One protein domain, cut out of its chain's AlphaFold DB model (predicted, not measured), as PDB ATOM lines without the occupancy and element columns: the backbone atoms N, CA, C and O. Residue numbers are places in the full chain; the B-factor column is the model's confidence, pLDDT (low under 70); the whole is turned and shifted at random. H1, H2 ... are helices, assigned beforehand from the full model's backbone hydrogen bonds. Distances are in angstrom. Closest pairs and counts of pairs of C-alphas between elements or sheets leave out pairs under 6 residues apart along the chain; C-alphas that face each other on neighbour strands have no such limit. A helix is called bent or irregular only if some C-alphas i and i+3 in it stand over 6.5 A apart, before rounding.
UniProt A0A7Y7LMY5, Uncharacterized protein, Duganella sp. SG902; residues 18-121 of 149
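AT A GLANCE: This is residues 18 to 121 of the 149 residues of an uncharacterized protein of Duganella sp. SG902 (UniProt A0A7Y7LMY5). One long helix, H5, runs most of the length of a loose rod, and the rest of the printed part is strung along it. H1 and the short H4 pack together near the beginning of H5, H3 runs the opposite way along the later part of H5, and the short H2 packs on H3. The printed part has 104 residues with five named helices, in the order H1, H2, H3, H4, H5, and no named strand; the class is all helix. The whole is loose, with a radius of gyration of the C-alphas of 16.5 A and spans of 52 by 19 by 18 A.

IN THESE COORDINATES: H1 is residues 18 to 31, 18.6 A from first to last C-alpha, and begins with C-alpha 18 at (-53.212, 9.591, -24.259). It is neither bent nor irregular, but only just: C-alphas 28 and 31 are 6.1 A apart. H2 is the four residues 39 to 42, 5.6 A long. H3 is residues 53 to 72, 28.6 A long, with C-alpha 53 at (-15.021, 45.207, -22.930). H4 is the four residues 82 to 85, 5.1 A long. H5 is residues 90 to 121, 46.8 A long, and ends with C-alpha 121 at (-19.316, 46.209, -14.223).

HOW THE PARTS SIT: H1 touches H5 with residues 25 to 30 alone, on residues 92 to 100 of H5. Their closest C-alphas, of Thr 29 and Ala 96, are 4.2 A apart. The two run the same way at a steep tilt of 50 degrees. H1 touches H4 with residues 21 to 25 alone, and the closest C-alphas, of Gln 21 and Val 84, are 5.7 A apart. H2 touches H3, whose residues 62 to 66 alone take part; the closest C-alphas, of Leu 39 and Phe 66, are 5.8 A apart. H2 and H5 are close but not clearly touching, with the C-alphas of Leu 39 and Ala 111 closest at 6.0 A. H3 and H5 only just touch, with 3 pairs of C-alphas within 8 A, the closest being those of Arg 56 and Val 118, 6.7 A apart. They run opposite ways at a shallow tilt of 13 degrees. H1 and H3 are apart. In H1 and H5 every O i to N i+4 pair is within hydrogen-bond range, in H3 15 of 16 are, and H2 and H4 are too short for such a pair.

THE WHOLE: The C-alphas farthest apart, of Ala 18 and Thr 52, are 52.6 A apart. The printed part has no cut. The link from H4 to H5 is tight, the other three are short, and no link is long. The mean pLDDT of the printed part is 94.0, and no printed residue is under 70.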
ATOM      1  N   ALA A  18     -52.411   8.868 -25.242       74.00
ATOM      2  CA  ALA A  18     -53.212   9.591 -24.259       74.00
ATOM      3  C   ALA A  18     -52.509   9.674 -22.892       74.00
ATOM      4  O   ALA A  18     -52.603  10.699 -22.218       74.00
ATOM      5  N   GLY A  19     -51.790   8.621 -22.491       79.31
ATOM      6  CA  GLY A  19     -50.942   8.622 -21.298       79.31
ATOM      7  C   GLY A  19     -49.832   9.670 -21.382       79.31
ATOM      8  O   GLY A  19     -49.704  10.494 -20.478       79.31
ATOM      9  N   ASP A  20     -49.105   9.706 -22.499       85.88
ATOM     10  CA  ASP A  20     -48.032  10.678 -22.742       85.88
ATOM     11  C   ASP A  20     -48.564  12.118 -22.772       85.88
ATOM     12  O   ASP A  20     -47.975  13.026 -22.179       85.88
ATOM     13  N   GLN A  21     -49.732  12.334 -23.387       91.75
ATOM     14  CA  GLN A  21     -50.403  13.634 -23.372       91.75
ATOM     15  C   GLN A  21     -50.793  14.058 -21.958       91.75
ATOM     16  O   GLN A  21     -50.636  15.227 -21.628       91.75
ATOM     17  N   ARG A  22     -51.272  13.149 -21.101       94.69
ATOM     18  CA  ARG A  22     -51.645  13.499 -19.720       94.69
ATOM     19  C   ARG A  22     -50.442  13.909 -18.879       94.69
ATOM     20  O   ARG A  22     -50.562  14.871 -18.128       94.69
ATOM     21  N   VAL A  23     -49.293  13.257 -19.059       95.25
ATOM     22  CA  VAL A  23     -48.029  13.676 -18.425       95.25
ATOM     23  C   VAL A  23     -47.598  15.055 -18.926       95.25
ATOM     24  O   VAL A  23     -47.207  15.910 -18.135       95.25
ATOM     25  N   ALA A  24     -47.704  15.309 -20.231       94.94
ATOM     26  CA  ALA A  24     -47.381  16.621 -20.786       94.94
ATOM     27  C   ALA A  24     -48.347  17.714 -20.298       94.94
ATOM     28  O   ALA A  24     -47.908  18.817 -19.980       94.94
ATOM     29  N   ILE A  25     -49.646  17.417 -20.208       97.19
ATOM     30  CA  ILE A  25     -50.652  18.337 -19.665       97.19
ATOM     31  C   ILE A  25     -50.288  18.705 -18.230       97.19
ATOM     32  O   ILE A  25     -50.173  19.891 -17.942       97.19
ATOM     33  N   ASP A  26     -50.044  17.706 -17.380       97.75
ATOM     34  CA  ASP A  26     -49.644  17.894 -15.983       97.75
ATOM     35  C   ASP A  26     -48.396  18.778 -15.858       97.75
ATOM     36  O   ASP A  26     -48.361  19.719 -15.061       97.75
ATOM     37  N   TYR A  27     -47.406  18.563 -16.730       97.50
ATOM     38  CA  TYR A  27     -46.245  19.438 -16.798       97.50
ATOM     39  C   TYR A  27     -46.642  20.894 -17.066       97.50
ATOM     40  O   TYR A  27     -46.290  21.777 -16.286       97.50
ATOM     41  N   TYR A  28     -47.407  21.171 -18.122       97.44
ATOM     42  CA  TYR A  28     -47.769  22.551 -18.459       97.44
ATOM     43  C   TYR A  28     -48.726  23.201 -17.452       97.44
ATOM     44  O   TYR A  28     -48.677  24.421 -17.298       97.44
ATOM     45  N   THR A  29     -49.565  22.434 -16.751       97.62
ATOM     46  CA  THR A  29     -50.508  22.977 -15.759       97.62
ATOM     47  C   THR A  29     -49.906  23.159 -14.369       97.62
ATOM     48  O   THR A  29     -50.370  24.034 -13.635       97.62
ATOM     49  N   HIS A  30     -48.895  22.368 -13.990       97.50
ATOM     50  CA  HIS A  30     -48.399  22.332 -12.607       97.50
ATOM     51  C   HIS A  30     -46.881  22.449 -12.452       97.50
ATOM     52  O   HIS A  30     -46.427  22.921 -11.408       97.50
ATOM     53  N   HIS A  31     -46.095  22.049 -13.451       97.62
ATOM     54  CA  HIS A  31     -44.643  21.885 -13.305       97.62
ATOM     55  C   HIS A  31     -43.799  22.688 -14.297       97.62
ATOM     56  O   HIS A  31     -42.575  22.584 -14.257       97.62
ATOM     57  N   TYR A  32     -44.418  23.490 -15.165       97.75
ATOM     58  CA  TYR A  32     -43.700  24.312 -16.129       97.75
ATOM     59  C   TYR A  32     -42.721  25.244 -15.412       97.75
ATOM     60  O   TYR A  32     -43.128  26.079 -14.605       97.75
ATOM     61  N   ASP A  33     -41.436  25.107 -15.728       96.44
ATOM     62  CA  ASP A  33     -40.335  25.815 -15.065       96.44
ATOM     63  C   ASP A  33     -39.667  26.877 -15.958       96.44
ATOM     64  O   ASP A  33     -38.871  27.689 -15.489       96.44
ATOM     65  N   GLY A  34     -40.002  26.898 -17.253       96.50
ATOM     66  CA  GLY A  34     -39.446  27.831 -18.229       96.50
ATOM     67  C   GLY A  34     -37.992  27.558 -18.611       96.50
ATOM     68  O   GLY A  34     -37.343  28.444 -19.176       96.50
ATOM     69  N   ALA A  35     -37.455  26.363 -18.351       96.00
ATOM     70  CA  ALA A  35     -36.094  25.990 -18.743       96.00
ATOM     71  C   ALA A  35     -35.849  26.133 -20.259       96.00
ATOM     72  O   ALA A  35     -34.722  26.364 -20.708       96.00
ATOM     73  N   ASP A  36     -36.901  26.038 -21.070       94.06
ATOM     74  CA  ASP A  36     -36.855  26.213 -22.516       94.06
ATOM     75  C   ASP A  36     -36.650  27.669 -22.961       94.06
ATOM     76  O   ASP A  36     -36.033  27.913 -24.005       94.06
ATOM     77  N   ILE A  37     -37.104  28.626 -22.152       96.44
ATOM     78  CA  ILE A  37     -36.997  30.065 -22.417       96.44
ATOM     79  C   ILE A  37     -35.934  30.765 -21.569       96.44
ATOM     80  O   ILE A  37     -35.618  31.917 -21.855       96.44
ATOM     81  N   ALA A  38     -35.377  30.100 -20.558       96.81
ATOM     82  CA  ALA A  38     -34.430  30.678 -19.612       96.81
ATOM     83  C   ALA A  38     -33.096  31.107 -20.250       96.81
ATOM     84  O   ALA A  38     -32.584  30.488 -21.185       96.81
ATOM     85  N   LEU A  39     -32.469  32.146 -19.684       96.06
ATOM     86  CA  LEU A  39     -31.132  32.603 -20.091       96.06
ATOM     87  C   LEU A  39     -30.059  31.522 -19.873       96.06
ATOM     88  O   LEU A  39     -29.125  31.409 -20.668       96.06
ATOM     89  N   SER A  40     -30.204  30.705 -18.825       94.62
ATOM     90  CA  SER A  40     -29.272  29.625 -18.470       94.62
ATOM     91  C   SER A  40     -29.063  28.622 -19.609       94.62
ATOM     92  O   SER A  40     -27.935  28.178 -19.817       94.62
ATOM     93  N   ARG A  41     -30.101  28.359 -20.418       96.06
ATOM     94  CA  ARG A  41     -30.048  27.502 -21.616       96.06
ATOM     95  C   ARG A  41     -29.032  27.970 -22.662       96.06
ATOM     96  O   ARG A  41     -28.535  27.170 -23.448       96.06
ATOM     97  N   PHE A  42     -28.727  29.266 -22.705       95.69
ATOM     98  CA  PHE A  42     -27.801  29.848 -23.681       95.69
ATOM     99  C   PHE A  42     -26.347  29.841 -23.210       95.69
ATOM    100  O   PHE A  42     -25.465  30.176 -24.003       95.69
ATOM    101  N   HIS A  43     -26.102  29.471 -21.947       94.88
ATOM    102  CA  HIS A  43     -24.774  29.383 -21.341       94.88
ATOM    103  C   HIS A  43     -23.921  30.648 -21.549       94.88
ATOM    104  O   HIS A  43     -22.737  30.562 -21.863       94.88
ATOM    105  N   CYS A  44     -24.504  31.839 -21.357       93.19
ATOM    106  CA  CYS A  44     -23.817  33.118 -21.602       93.19
ATOM    107  C   CYS A  44     -22.627  33.414 -20.674       93.19
ATOM    108  O   CYS A  44     -21.925  34.397 -20.883       93.19
ATOM    109  N   GLY A  45     -22.375  32.568 -19.674       89.81
ATOM    110  CA  GLY A  45     -21.385  32.817 -18.633       89.81
ATOM    111  C   GLY A  45     -21.927  33.734 -17.535       89.81
ATOM    112  O   GLY A  45     -22.907  34.461 -17.715       89.81
ATOM    113  N   ALA A  46     -21.299  33.664 -16.363       89.06
ATOM    114  CA  ALA A  46     -21.692  34.472 -15.216       89.06
ATOM    115  C   ALA A  46     -21.339  35.947 -15.443       89.06
ATOM    116  O   ALA A  46     -20.224  36.263 -15.863       89.06
ATOM    117  N   ALA A  47     -22.253  36.856 -15.094       84.88
ATOM    118  CA  ALA A  47     -22.033  38.297 -15.221       84.88
ATOM    119  C   ALA A  47     -20.759  38.776 -14.494       84.88
ATOM    120  O   ALA A  47     -20.020  39.617 -15.002       84.88
ATOM    121  N   SER A  48     -20.451  38.183 -13.335       82.06
ATOM    122  CA  SER A  48     -19.270  38.497 -12.516       82.06
ATOM    123  C   SER A  48     -17.925  38.172 -13.178       82.06
ATOM    124  O   SER A  48     -16.890  38.684 -12.743       82.06
ATOM    125  N   ALA A  49     -17.920  37.337 -14.220       86.12
ATOM    126  CA  ALA A  49     -16.718  36.991 -14.970       86.12
ATOM    127  C   ALA A  49     -16.376  38.021 -16.062       86.12
ATOM    128  O   ALA A  49     -15.292  37.957 -16.628       86.12
ATOM    129  N   MET A  50     -17.258  38.986 -16.345       89.00
ATOM    130  CA  MET A  50     -17.068  39.959 -17.422       89.00
ATOM    131  C   MET A  50     -16.179  41.131 -16.969       89.00
ATOM    132  O   MET A  50     -16.667  42.125 -16.425       89.00
ATOM    133  N   ARG A  51     -14.859  41.031 -17.170       84.38
ATOM    134  CA  ARG A  51     -13.866  42.018 -16.693       84.38
ATOM    135  C   ARG A  51     -13.457  43.022 -17.766       84.38
ATOM    136  O   ARG A  51     -13.111  44.162 -17.454       84.38
ATOM    137  N   THR A  52     -13.508  42.613 -19.023       88.12
ATOM    138  CA  THR A  52     -13.071  43.393 -20.182       88.12
ATOM    139  C   THR A  52     -14.251  43.838 -21.045       88.12
ATOM    140  O   THR A  52     -15.374  43.346 -20.930       88.12
ATOM    141  N   SER A  53     -14.018  44.804 -21.936       87.00
ATOM    142  CA  SER A  53     -15.021  45.207 -22.930       87.00
ATOM    143  C   SER A  53     -15.347  44.091 -23.923       87.00
ATOM    144  O   SER A  53     -16.493  43.993 -24.349       87.00
ATOM    145  N   GLU A  54     -14.366  43.258 -24.269       91.06
ATOM    146  CA  GLU A  54     -14.534  42.147 -25.208       91.06
ATOM    147  C   GLU A  54     -15.418  41.043 -24.622       91.06
ATOM    148  O   GLU A  54     -16.416  40.672 -25.236       91.06
ATOM    149  N   GLU A  55     -15.130  40.599 -23.394       91.69
ATOM    150  CA  GLU A  55     -15.951  39.608 -22.679       91.69
ATOM    151  C   GLU A  55     -17.402  40.085 -22.544       91.69
ATOM    152  O   GLU A  55     -18.339  39.339 -22.824       91.69
ATOM    153  N   ARG A  56     -17.604  41.367 -22.207       89.88
ATOM    154  CA  ARG A  56     -18.944  41.970 -22.160       89.88
ATOM    155  C   ARG A  56     -19.633  41.978 -23.519       89.88
ATOM    156  O   ARG A  56     -20.817  41.666 -23.592       89.88
ATOM    157  N   GLY A  57     -18.915  42.327 -24.585       92.25
ATOM    158  CA  GLY A  57     -19.448  42.281 -25.948       92.25
ATOM    159  C   GLY A  57     -19.908  40.873 -26.330       92.25
ATOM    160  O   GLY A  57     -21.016  40.700 -26.840       92.25
ATOM    161  N   ALA A  58     -19.107  39.856 -26.005       93.69
ATOM    162  CA  ALA A  58     -19.460  38.455 -26.214       93.69
ATOM    163  C   ALA A  58     -20.690  38.034 -25.388       93.69
ATOM    164  O   ALA A  58     -21.584  37.355 -25.905       93.69
ATOM    165  N   TRP A  59     -20.779  38.479 -24.132       95.69
ATOM    166  CA  TRP A  59     -21.933  38.225 -23.271       95.69
ATOM    167  C   TRP A  59     -23.214  38.855 -23.826       95.69
ATOM    168  O   TRP A  59     -24.233  38.175 -23.929       95.69
ATOM    169  N   LEU A  60     -23.167  40.118 -24.260       94.19
ATOM    170  CA  LEU A  60     -24.319  40.814 -24.848       94.19
ATOM    171  C   LEU A  60     -24.783  40.141 -26.146       94.19
ATOM    172  O   LEU A  60     -25.980  39.930 -26.340       94.19
ATOM    173  N   ALA A  61     -23.852  39.699 -26.996       96.00
ATOM    174  CA  ALA A  61     -24.189  38.922 -28.188       96.00
ATOM    175  C   ALA A  61     -24.857  37.574 -27.847       96.00
ATOM    176  O   ALA A  61     -25.698  37.078 -28.606       96.00
ATOM    177  N   CYS A  62     -24.504  36.965 -26.709       97.19
ATOM    178  CA  CYS A  62     -25.200  35.791 -26.188       97.19
ATOM    179  C   CYS A  62     -26.601  36.123 -25.672       97.19
ATOM    180  O   CYS A  62     -27.566  35.459 -26.059       97.19
ATOM    181  N   TYR A  63     -26.723  37.178 -24.868       96.94
ATOM    182  CA  TYR A  63     -27.995  37.670 -24.348       96.94
ATOM    183  C   TYR A  63     -28.992  37.980 -25.471       96.94
ATOM    184  O   TYR A  63     -30.169  37.642 -25.380       96.94
ATOM    185  N   ASP A  64     -28.519  38.512 -26.594       97.56
ATOM    186  CA  ASP A  64     -29.334  38.745 -27.784       97.56
ATOM    187  C   ASP A  64     -29.932  37.461 -28.384       97.56
ATOM    188  O   ASP A  64     -31.049  37.485 -28.912       97.56
ATOM    189  N   ARG A  65     -29.222  36.324 -28.312       97.81
ATOM    190  CA  ARG A  65     -29.775  35.021 -28.727       97.81
ATOM    191  C   ARG A  65     -30.896  34.588 -27.791       97.81
ATOM    192  O   ARG A  65     -31.952  34.189 -28.281       97.81
ATOM    193  N   PHE A  66     -30.689  34.736 -26.482       97.88
ATOM    194  CA  PHE A  66     -31.739  34.534 -25.487       97.88
ATOM    195  C   PHE A  66     -32.954  35.420 -25.788       97.88
ATOM    196  O   PHE A  66     -34.065  34.915 -25.907       97.88
ATOM    197  N   ALA A  67     -32.750  36.720 -26.010       97.81
ATOM    198  CA  ALA A  67     -33.839  37.664 -26.231       97.81
ATOM    199  C   ALA A  67     -34.638  37.339 -27.506       97.81
ATOM    200  O   ALA A  67     -35.861  37.490 -27.530       97.81
ATOM    201  N   ARG A  68     -33.974  36.860 -28.569       98.00
ATOM    202  CA  ARG A  68     -34.648  36.351 -29.776       98.00
ATOM    203  C   ARG A  68     -35.491  35.109 -29.484       98.00
ATOM    204  O   ARG A  68     -36.639  35.071 -29.917       98.00
ATOM    205  N   ASN A  69     -34.959  34.141 -28.740       97.06
ATOM    206  CA  ASN A  69     -35.697  32.938 -28.344       97.06
ATOM    207  C   ASN A  69     -36.904  33.267 -27.461       97.06
ATOM    208  O   ASN A  69     -38.015  32.842 -27.754       97.06
ATOM    209  N   PHE A  70     -36.703  34.093 -26.435       97.31
ATOM    210  CA  PHE A  70     -37.762  34.518 -25.527       97.31
ATOM    211  C   PHE A  70     -38.903  35.215 -26.282       97.31
ATOM    212  O   PHE A  70     -40.071  34.904 -26.069       97.31
ATOM    213  N   ARG A  71     -38.588  36.108 -27.234       96.94
ATOM    214  CA  ARG A  71     -39.609  36.734 -28.096       96.94
ATOM    215  C   ARG A  71     -40.303  35.738 -29.024       96.94
ATOM    216  O   ARG A  71     -41.493  35.890 -29.272       96.94
ATOM    217  N   ALA A  72     -39.585  34.745 -29.545       96.31
ATOM    218  CA  ALA A  72     -40.172  33.712 -30.400       96.31
ATOM    219  C   ALA A  72     -41.136  32.790 -29.633       96.31
ATOM    220  O   ALA A  72     -42.087  32.284 -30.225       96.31
ATOM    221  N   ALA A  73     -40.918  32.622 -28.328       95.69
ATOM    222  CA  ALA A  73     -41.791  31.878 -27.426       95.69
ATOM    223  C   ALA A  73     -43.081  32.631 -27.050       95.69
ATOM    224  O   ALA A  73     -43.954  32.051 -26.413       95.69
ATOM    225  N   LEU A  74     -43.227  33.903 -27.449       94.06
ATOM    226  CA  LEU A  74     -44.448  34.683 -27.245       94.06
ATOM    227  C   LEU A  74     -45.435  34.530 -28.426       94.06
ATOM    228  O   LEU A  74     -45.009  34.356 -29.580       94.06
ATOM    229  N   PRO A  75     -46.757  34.644 -28.175       94.69
ATOM    230  CA  PRO A  75     -47.415  34.857 -26.872       94.69
ATOM    231  C   PRO A  75     -47.339  33.634 -25.938       94.69
ATOM    232  O   PRO A  75     -47.058  32.527 -26.385       94.69
ATOM    233  N   VAL A  76     -47.588  33.839 -24.638       91.75
ATOM    234  CA  VAL A  76     -47.574  32.768 -23.621       91.75
ATOM    235  C   VAL A  76     -48.502  31.620 -24.033       91.75
ATOM    236  O   VAL A  76     -49.605  31.852 -24.521       91.75
ATOM    237  N   GLY A  77     -48.038  30.380 -23.856       90.69
ATOM    238  CA  GLY A  77     -48.734  29.170 -24.303       90.69
ATOM    239  C   GLY A  77     -48.345  28.704 -25.710       90.69
ATOM    240  O   GLY A  77     -48.608  27.559 -26.060       90.69
ATOM    241  N   ARG A  78     -47.643  29.528 -26.505       93.31
ATOM    242  CA  ARG A  78     -47.160  29.139 -27.844       93.31
ATOM    243  C   ARG A  78     -46.189  27.955 -27.826       93.31
ATOM    244  O   ARG A  78     -46.091  27.244 -28.821       93.31
ATOM    245  N   THR A  79     -45.447  27.771 -26.738       93.12
ATOM    246  CA  THR A  79     -44.476  26.676 -26.593       93.12
ATOM    247  C   THR A  79     -45.117  25.348 -26.186       93.12
ATOM    248  O   THR A  79     -44.418  24.337 -26.159       93.12
ATOM    249  N   ILE A  80     -46.426  25.319 -25.910       94.62
ATOM    250  CA  ILE A  80     -47.166  24.072 -25.695       94.62
ATOM    251  C   ILE A  80     -47.302  23.356 -27.055       94.62
ATOM    252  O   ILE A  80     -47.792  23.973 -28.007       94.62
ATOM    253  N   PRO A  81     -46.898  22.076 -27.182       94.75
ATOM    254  CA  PRO A  81     -47.102  21.303 -28.402       94.75
ATOM    255  C   PRO A  81     -48.580  21.256 -28.790       94.75
ATOM    256  O   PRO A  81     -49.459  21.152 -27.932       94.75
ATOM    257  N   VAL A  82     -48.865  21.315 -30.090       93.75
ATOM    258  CA  VAL A  82     -50.237  21.442 -30.612       93.75
ATOM    259  C   VAL A  82     -51.108  20.270 -30.163       93.75
ATOM    260  O   VAL A  82     -52.238  20.461 -29.727       93.75
ATOM    261  N   GLU A  83     -50.563  19.063 -30.216       92.56
ATOM    262  CA  GLU A  83     -51.201  17.822 -29.797       92.56
ATOM    263  C   GLU A  83     -51.501  17.770 -28.292       92.56
ATOM    264  O   GLU A  83     -52.446  17.099 -27.886       92.56
ATOM    265  N   VAL A  84     -50.731  18.481 -27.461       95.81
ATOM    266  CA  VAL A  84     -50.980  18.601 -26.017       95.81
ATOM    267  C   VAL A  84     -52.068  19.641 -25.778       95.81
ATOM    268  O   VAL A  84     -53.038  19.359 -25.082       95.81
ATOM    269  N   ALA A  85     -51.967  20.804 -26.426       95.12
ATOM    270  CA  ALA A  85     -52.970  21.862 -26.331       95.12
ATOM    271  C   ALA A  85     -54.359  21.400 -26.807       95.12
ATOM    272  O   ALA A  85     -55.365  21.765 -26.210       95.12
ATOM    273  N   GLN A  86     -54.427  20.558 -27.844       95.00
ATOM    274  CA  GLN A  86     -55.677  19.956 -28.326       95.00
ATOM    275  C   GLN A  86     -56.261  18.905 -27.371       95.00
ATOM    276  O   GLN A  86     -57.460  18.643 -27.422       95.00
ATOM    277  N   ALA A  87     -55.430  18.289 -26.527       95.25
ATOM    278  CA  ALA A  87     -55.860  17.308 -25.534       95.25
ATOM    279  C   ALA A  87     -56.280  17.947 -24.194       95.25
ATOM    280  O   ALA A  87     -56.880  17.267 -23.357       95.25
ATOM    281  N   MET A  88     -55.978  19.234 -23.993       96.19
ATOM    282  CA  MET A  88     -56.392  20.012 -22.827       96.19
ATOM    283  C   MET A  88     -57.864  20.424 -22.914       96.19
ATOM    284  O   MET A  88     -58.370  20.831 -23.959       96.19
ATOM    285  N   SER A  89     -58.539  20.396 -21.773       97.25
ATOM    286  CA  SER A  89     -59.763  21.157 -21.538       97.25
ATOM    287  C   SER A  89     -59.477  22.660 -21.469       97.25
ATOM    288  O   SER A  89     -58.346  23.092 -21.243       97.25
ATOM    289  N   GLU A  90     -60.523  23.480 -21.588       96.69
ATOM    290  CA  GLU A  90     -60.401  24.938 -21.449       96.69
ATOM    291  C   GLU A  90     -59.822  25.349 -20.086       96.69
ATOM    292  O   GLU A  90     -59.015  26.274 -20.006       96.69
ATOM    293  N   ALA A  91     -60.186  24.629 -19.017       97.62
ATOM    294  CA  ALA A  91     -59.679  24.880 -17.671       97.62
ATOM    295  C   ALA A  91     -58.186  24.536 -17.538       97.62
ATOM    296  O   ALA A  91     -57.432  25.312 -16.952       97.62
ATOM    297  N   GLU A  92     -57.746  23.409 -18.107       98.06
ATOM    298  CA  GLU A  92     -56.327  23.024 -18.139       98.06
ATOM    299  C   GLU A  92     -55.509  24.030 -18.956       98.06
ATOM    300  O   GLU A  92     -54.451  24.473 -18.511       98.06
ATOM    301  N   LEU A  93     -56.024  24.467 -20.107       97.06
ATOM    302  CA  LEU A  93     -55.348  25.459 -20.939       97.06
ATOM    303  C   LEU A  93     -55.227  26.816 -20.228       97.06
ATOM    304  O   LEU A  93     -54.165  27.438 -20.268       97.06
ATOM    305  N   ALA A  94     -56.281  27.267 -19.542       96.88
ATOM    306  CA  ALA A  94     -56.246  28.494 -18.749       96.88
ATOM    307  C   ALA A  94     -55.252  28.395 -17.577       96.88
ATOM    308  O   ALA A  94     -54.480  29.327 -17.345       96.88
ATOM    309  N   ALA A  95     -55.224  27.258 -16.871       97.69
ATOM    310  CA  ALA A  95     -54.273  27.008 -15.789       97.69
ATOM    311  C   ALA A  95     -52.822  27.019 -16.292       97.69
ATOM    312  O   ALA A  95     -51.972  27.690 -15.701       97.69
ATOM    313  N   ALA A  96     -52.555  26.357 -17.422       97.88
ATOM    314  CA  ALA A  96     -51.245  26.361 -18.060       97.88
ATOM    315  C   ALA A  96     -50.815  27.776 -18.459       97.88
ATOM    316  O   ALA A  96     -49.725  28.218 -18.100       97.88
ATOM    317  N   GLN A  97     -51.682  28.540 -19.129       96.75
ATOM    318  CA  GLN A  97     -51.383  29.929 -19.494       96.75
ATOM    319  C   GLN A  97     -51.087  30.797 -18.266       96.75
ATOM    320  O   GLN A  97     -50.166  31.613 -18.305       96.75
ATOM    321  N   GLN A  98     -51.830  30.615 -17.170       97.94
ATOM    322  CA  GLN A  98     -51.602  31.350 -15.930       97.94
ATOM    323  C   GLN A  98     -50.227  31.039 -15.327       97.94
ATOM    324  O   GLN A  98     -49.488  31.974 -15.010       97.94
ATOM    325  N   LEU A  99     -49.879  29.755 -15.180       98.06
ATOM    326  CA  LEU A  99     -48.576  29.332 -14.660       98.06
ATOM    327  C   LEU A  99     -47.446  29.832 -15.562       98.06
ATOM    328  O   LEU A  99     -46.524  30.506 -15.100       98.06
ATOM    329  N   MET A 100     -47.551  29.577 -16.866       98.19
ATOM    330  CA  MET A 100     -46.545  29.999 -17.833       98.19
ATOM    331  C   MET A 100     -46.362  31.515 -17.814       98.19
ATOM    332  O   MET A 100     -45.231  31.981 -17.852       98.19
ATOM    333  N   ASN A 101     -47.425  32.311 -17.689       97.75
ATOM    334  CA  ASN A 101     -47.292  33.767 -17.631       97.75
ATOM    335  C   ASN A 101     -46.447  34.224 -16.429       97.75
ATOM    336  O   ASN A 101     -45.585  35.090 -16.578       97.75
ATOM    337  N   GLN A 102     -46.644  33.614 -15.256       98.06
ATOM    338  CA  GLN A 102     -45.827  33.898 -14.071       98.06
ATOM    339  C   GLN A 102     -44.354  33.552 -14.323       98.06
ATOM    340  O   GLN A 102     -43.473  34.376 -14.073       98.06
ATOM    341  N   VAL A 103     -44.094  32.383 -14.908       98.12
ATOM    342  CA  VAL A 103     -42.739  31.919 -15.237       98.12
ATOM    343  C   VAL A 103     -42.070  32.805 -16.291       98.12
ATOM    344  O   VAL A 103     -40.908  33.169 -16.142       98.12
ATOM    345  N   PHE A 104     -42.788  33.238 -17.330       97.69
ATOM    346  CA  PHE A 104     -42.261  34.172 -18.333       97.69
ATOM    347  C   PHE A 104     -41.845  35.505 -17.698       97.69
ATOM    348  O   PHE A 104     -40.787  36.046 -18.032       97.69
ATOM    349  N   VAL A 105     -42.649  36.037 -16.769       97.88
ATOM    350  CA  VAL A 105     -42.303  37.257 -16.024       97.88
ATOM    351  C   VAL A 105     -41.048  37.039 -15.182       97.88
ATOM    352  O   VAL A 105     -40.144  37.878 -15.237       97.88
ATOM    353  N   GLN A 106     -40.962  35.920 -14.457       98.06
ATOM    354  CA  GLN A 106     -39.796  35.565 -13.648       98.06
ATOM    355  C   GLN A 106     -38.529  35.458 -14.506       98.06
ATOM    356  O   GLN A 106     -37.553  36.160 -14.244       98.06
ATOM    357  N   VAL A 107     -38.562  34.672 -15.584       97.75
ATOM    358  CA  VAL A 107     -37.424  34.495 -16.500       97.75
ATOM    359  C   VAL A 107     -36.965  35.835 -17.080       97.75
ATOM    360  O   VAL A 107     -35.765  36.114 -17.144       97.75
ATOM    361  N   ALA A 108     -37.898  36.710 -17.466       97.38
ATOM    362  CA  ALA A 108     -37.555  38.044 -17.947       97.38
ATOM    363  C   ALA A 108     -36.898  38.908 -16.856       97.38
ATOM    364  O   ALA A 108     -35.970  39.664 -17.144       97.38
ATOM    365  N   GLN A 109     -37.369  38.833 -15.606       98.00
ATOM    366  CA  GLN A 109     -36.764  39.544 -14.476       98.00
ATOM    367  C   GLN A 109     -35.357  39.033 -14.161       98.00
ATOM    368  O   GLN A 109     -34.453  39.849 -14.000       98.00
ATOM    369  N   GLU A 110     -35.153  37.723 -14.101       95.81
ATOM    370  CA  GLU A 110     -33.844  37.112 -13.846       95.81
ATOM    371  C   GLU A 110     -32.839  37.467 -14.945       95.81
ATOM    372  O   GLU A 110     -31.720  37.897 -14.662       95.81
ATOM    373  N   ALA A 111     -33.251  37.371 -16.209       96.06
ATOM    374  CA  ALA A 111     -32.397  37.728 -17.331       96.06
ATOM    375  C   ALA A 111     -32.023  39.220 -17.321       96.06
ATOM    376  O   ALA A 111     -30.876  39.561 -17.607       96.06
ATOM    377  N   ARG A 112     -32.960  40.115 -16.976       95.44
ATOM    378  CA  ARG A 112     -32.669  41.551 -16.807       95.44
ATOM    379  C   ARG A 112     -31.654  41.798 -15.695       95.44
ATOM    380  O   ARG A 112     -30.676  42.485 -15.944       95.44
ATOM    381  N   GLN A 113     -31.823  41.170 -14.532       95.12
ATOM    382  CA  GLN A 113     -30.863  41.289 -13.428       95.12
ATOM    383  C   GLN A 113     -29.448  40.879 -13.855       95.12
ATOM    384  O   GLN A 113     -28.479  41.559 -13.529       95.12
ATOM    385  N   GLN A 114     -29.310  39.798 -14.631       94.00
ATOM    386  CA  GLN A 114     -28.005  39.391 -15.162       94.00
ATOM    387  C   GLN A 114     -27.417  40.432 -16.125       94.00
ATOM    388  O   GLN A 114     -26.222  40.716 -16.054       94.00
ATOM    389  N   ALA A 115     -28.238  41.030 -16.993       92.88
ATOM    390  CA  ALA A 115     -27.790  42.095 -17.888       92.88
ATOM    391  C   ALA A 115     -27.347  43.344 -17.112       92.88
ATOM    392  O   ALA A 115     -26.278  43.886 -17.393       92.88
ATOM    393  N   ASP A 116     -28.105  43.748 -16.092       91.75
ATOM    394  CA  ASP A 116     -27.773  44.893 -15.242       91.75
ATOM    395  C   ASP A 116     -26.420  44.700 -14.545       91.75
ATOM    396  O   ASP A 116     -25.596  45.612 -14.540       91.75
ATOM    397  N   LEU A 117     -26.124  43.495 -14.043       90.94
ATOM    398  CA  LEU A 117     -24.818  43.177 -13.448       90.94
ATOM    399  C   LEU A 117     -23.658  43.339 -14.447       90.94
ATOM    400  O   LEU A 117     -22.600  43.864 -14.091       90.94
ATOM    401  N   VAL A 118     -23.850  42.931 -15.704       89.81
ATOM    402  CA  VAL A 118     -22.841  43.091 -16.768       89.81
ATOM    403  C   VAL A 118     -22.632  44.561 -17.134       89.81
ATOM    404  O   VAL A 118     -21.505  44.977 -17.427       89.81
ATOM    405  N   LEU A 119     -23.699  45.362 -17.112       85.62
ATOM    406  CA  LEU A 119     -23.634  46.797 -17.385       85.62
ATOM    407  C   LEU A 119     -23.005  47.576 -16.223       85.62
ATOM    408  O   LEU A 119     -22.161  48.435 -16.464       85.62
ATOM    409  N   LEU A 120     -23.326  47.250 -14.969       83.50
ATOM    410  CA  LEU A 120     -22.738  47.887 -13.784       83.50
ATOM    411  C   LEU A 120     -21.227  47.653 -13.684       83.50
ATOM    412  O   LEU A 120     -20.482  48.578 -13.361       83.50
ATOM    413  N   ALA A 121     -20.748  46.472 -14.087       71.19
ATOM    414  CA  ALA A 121     -19.316  46.209 -14.223       71.19
ATOM    415  C   ALA A 121     -18.603  47.178 -15.201       71.19
ATOM    416  O   ALA A 121     -17.375  47.285 -15.176       71.19
TER     417      ALA A 121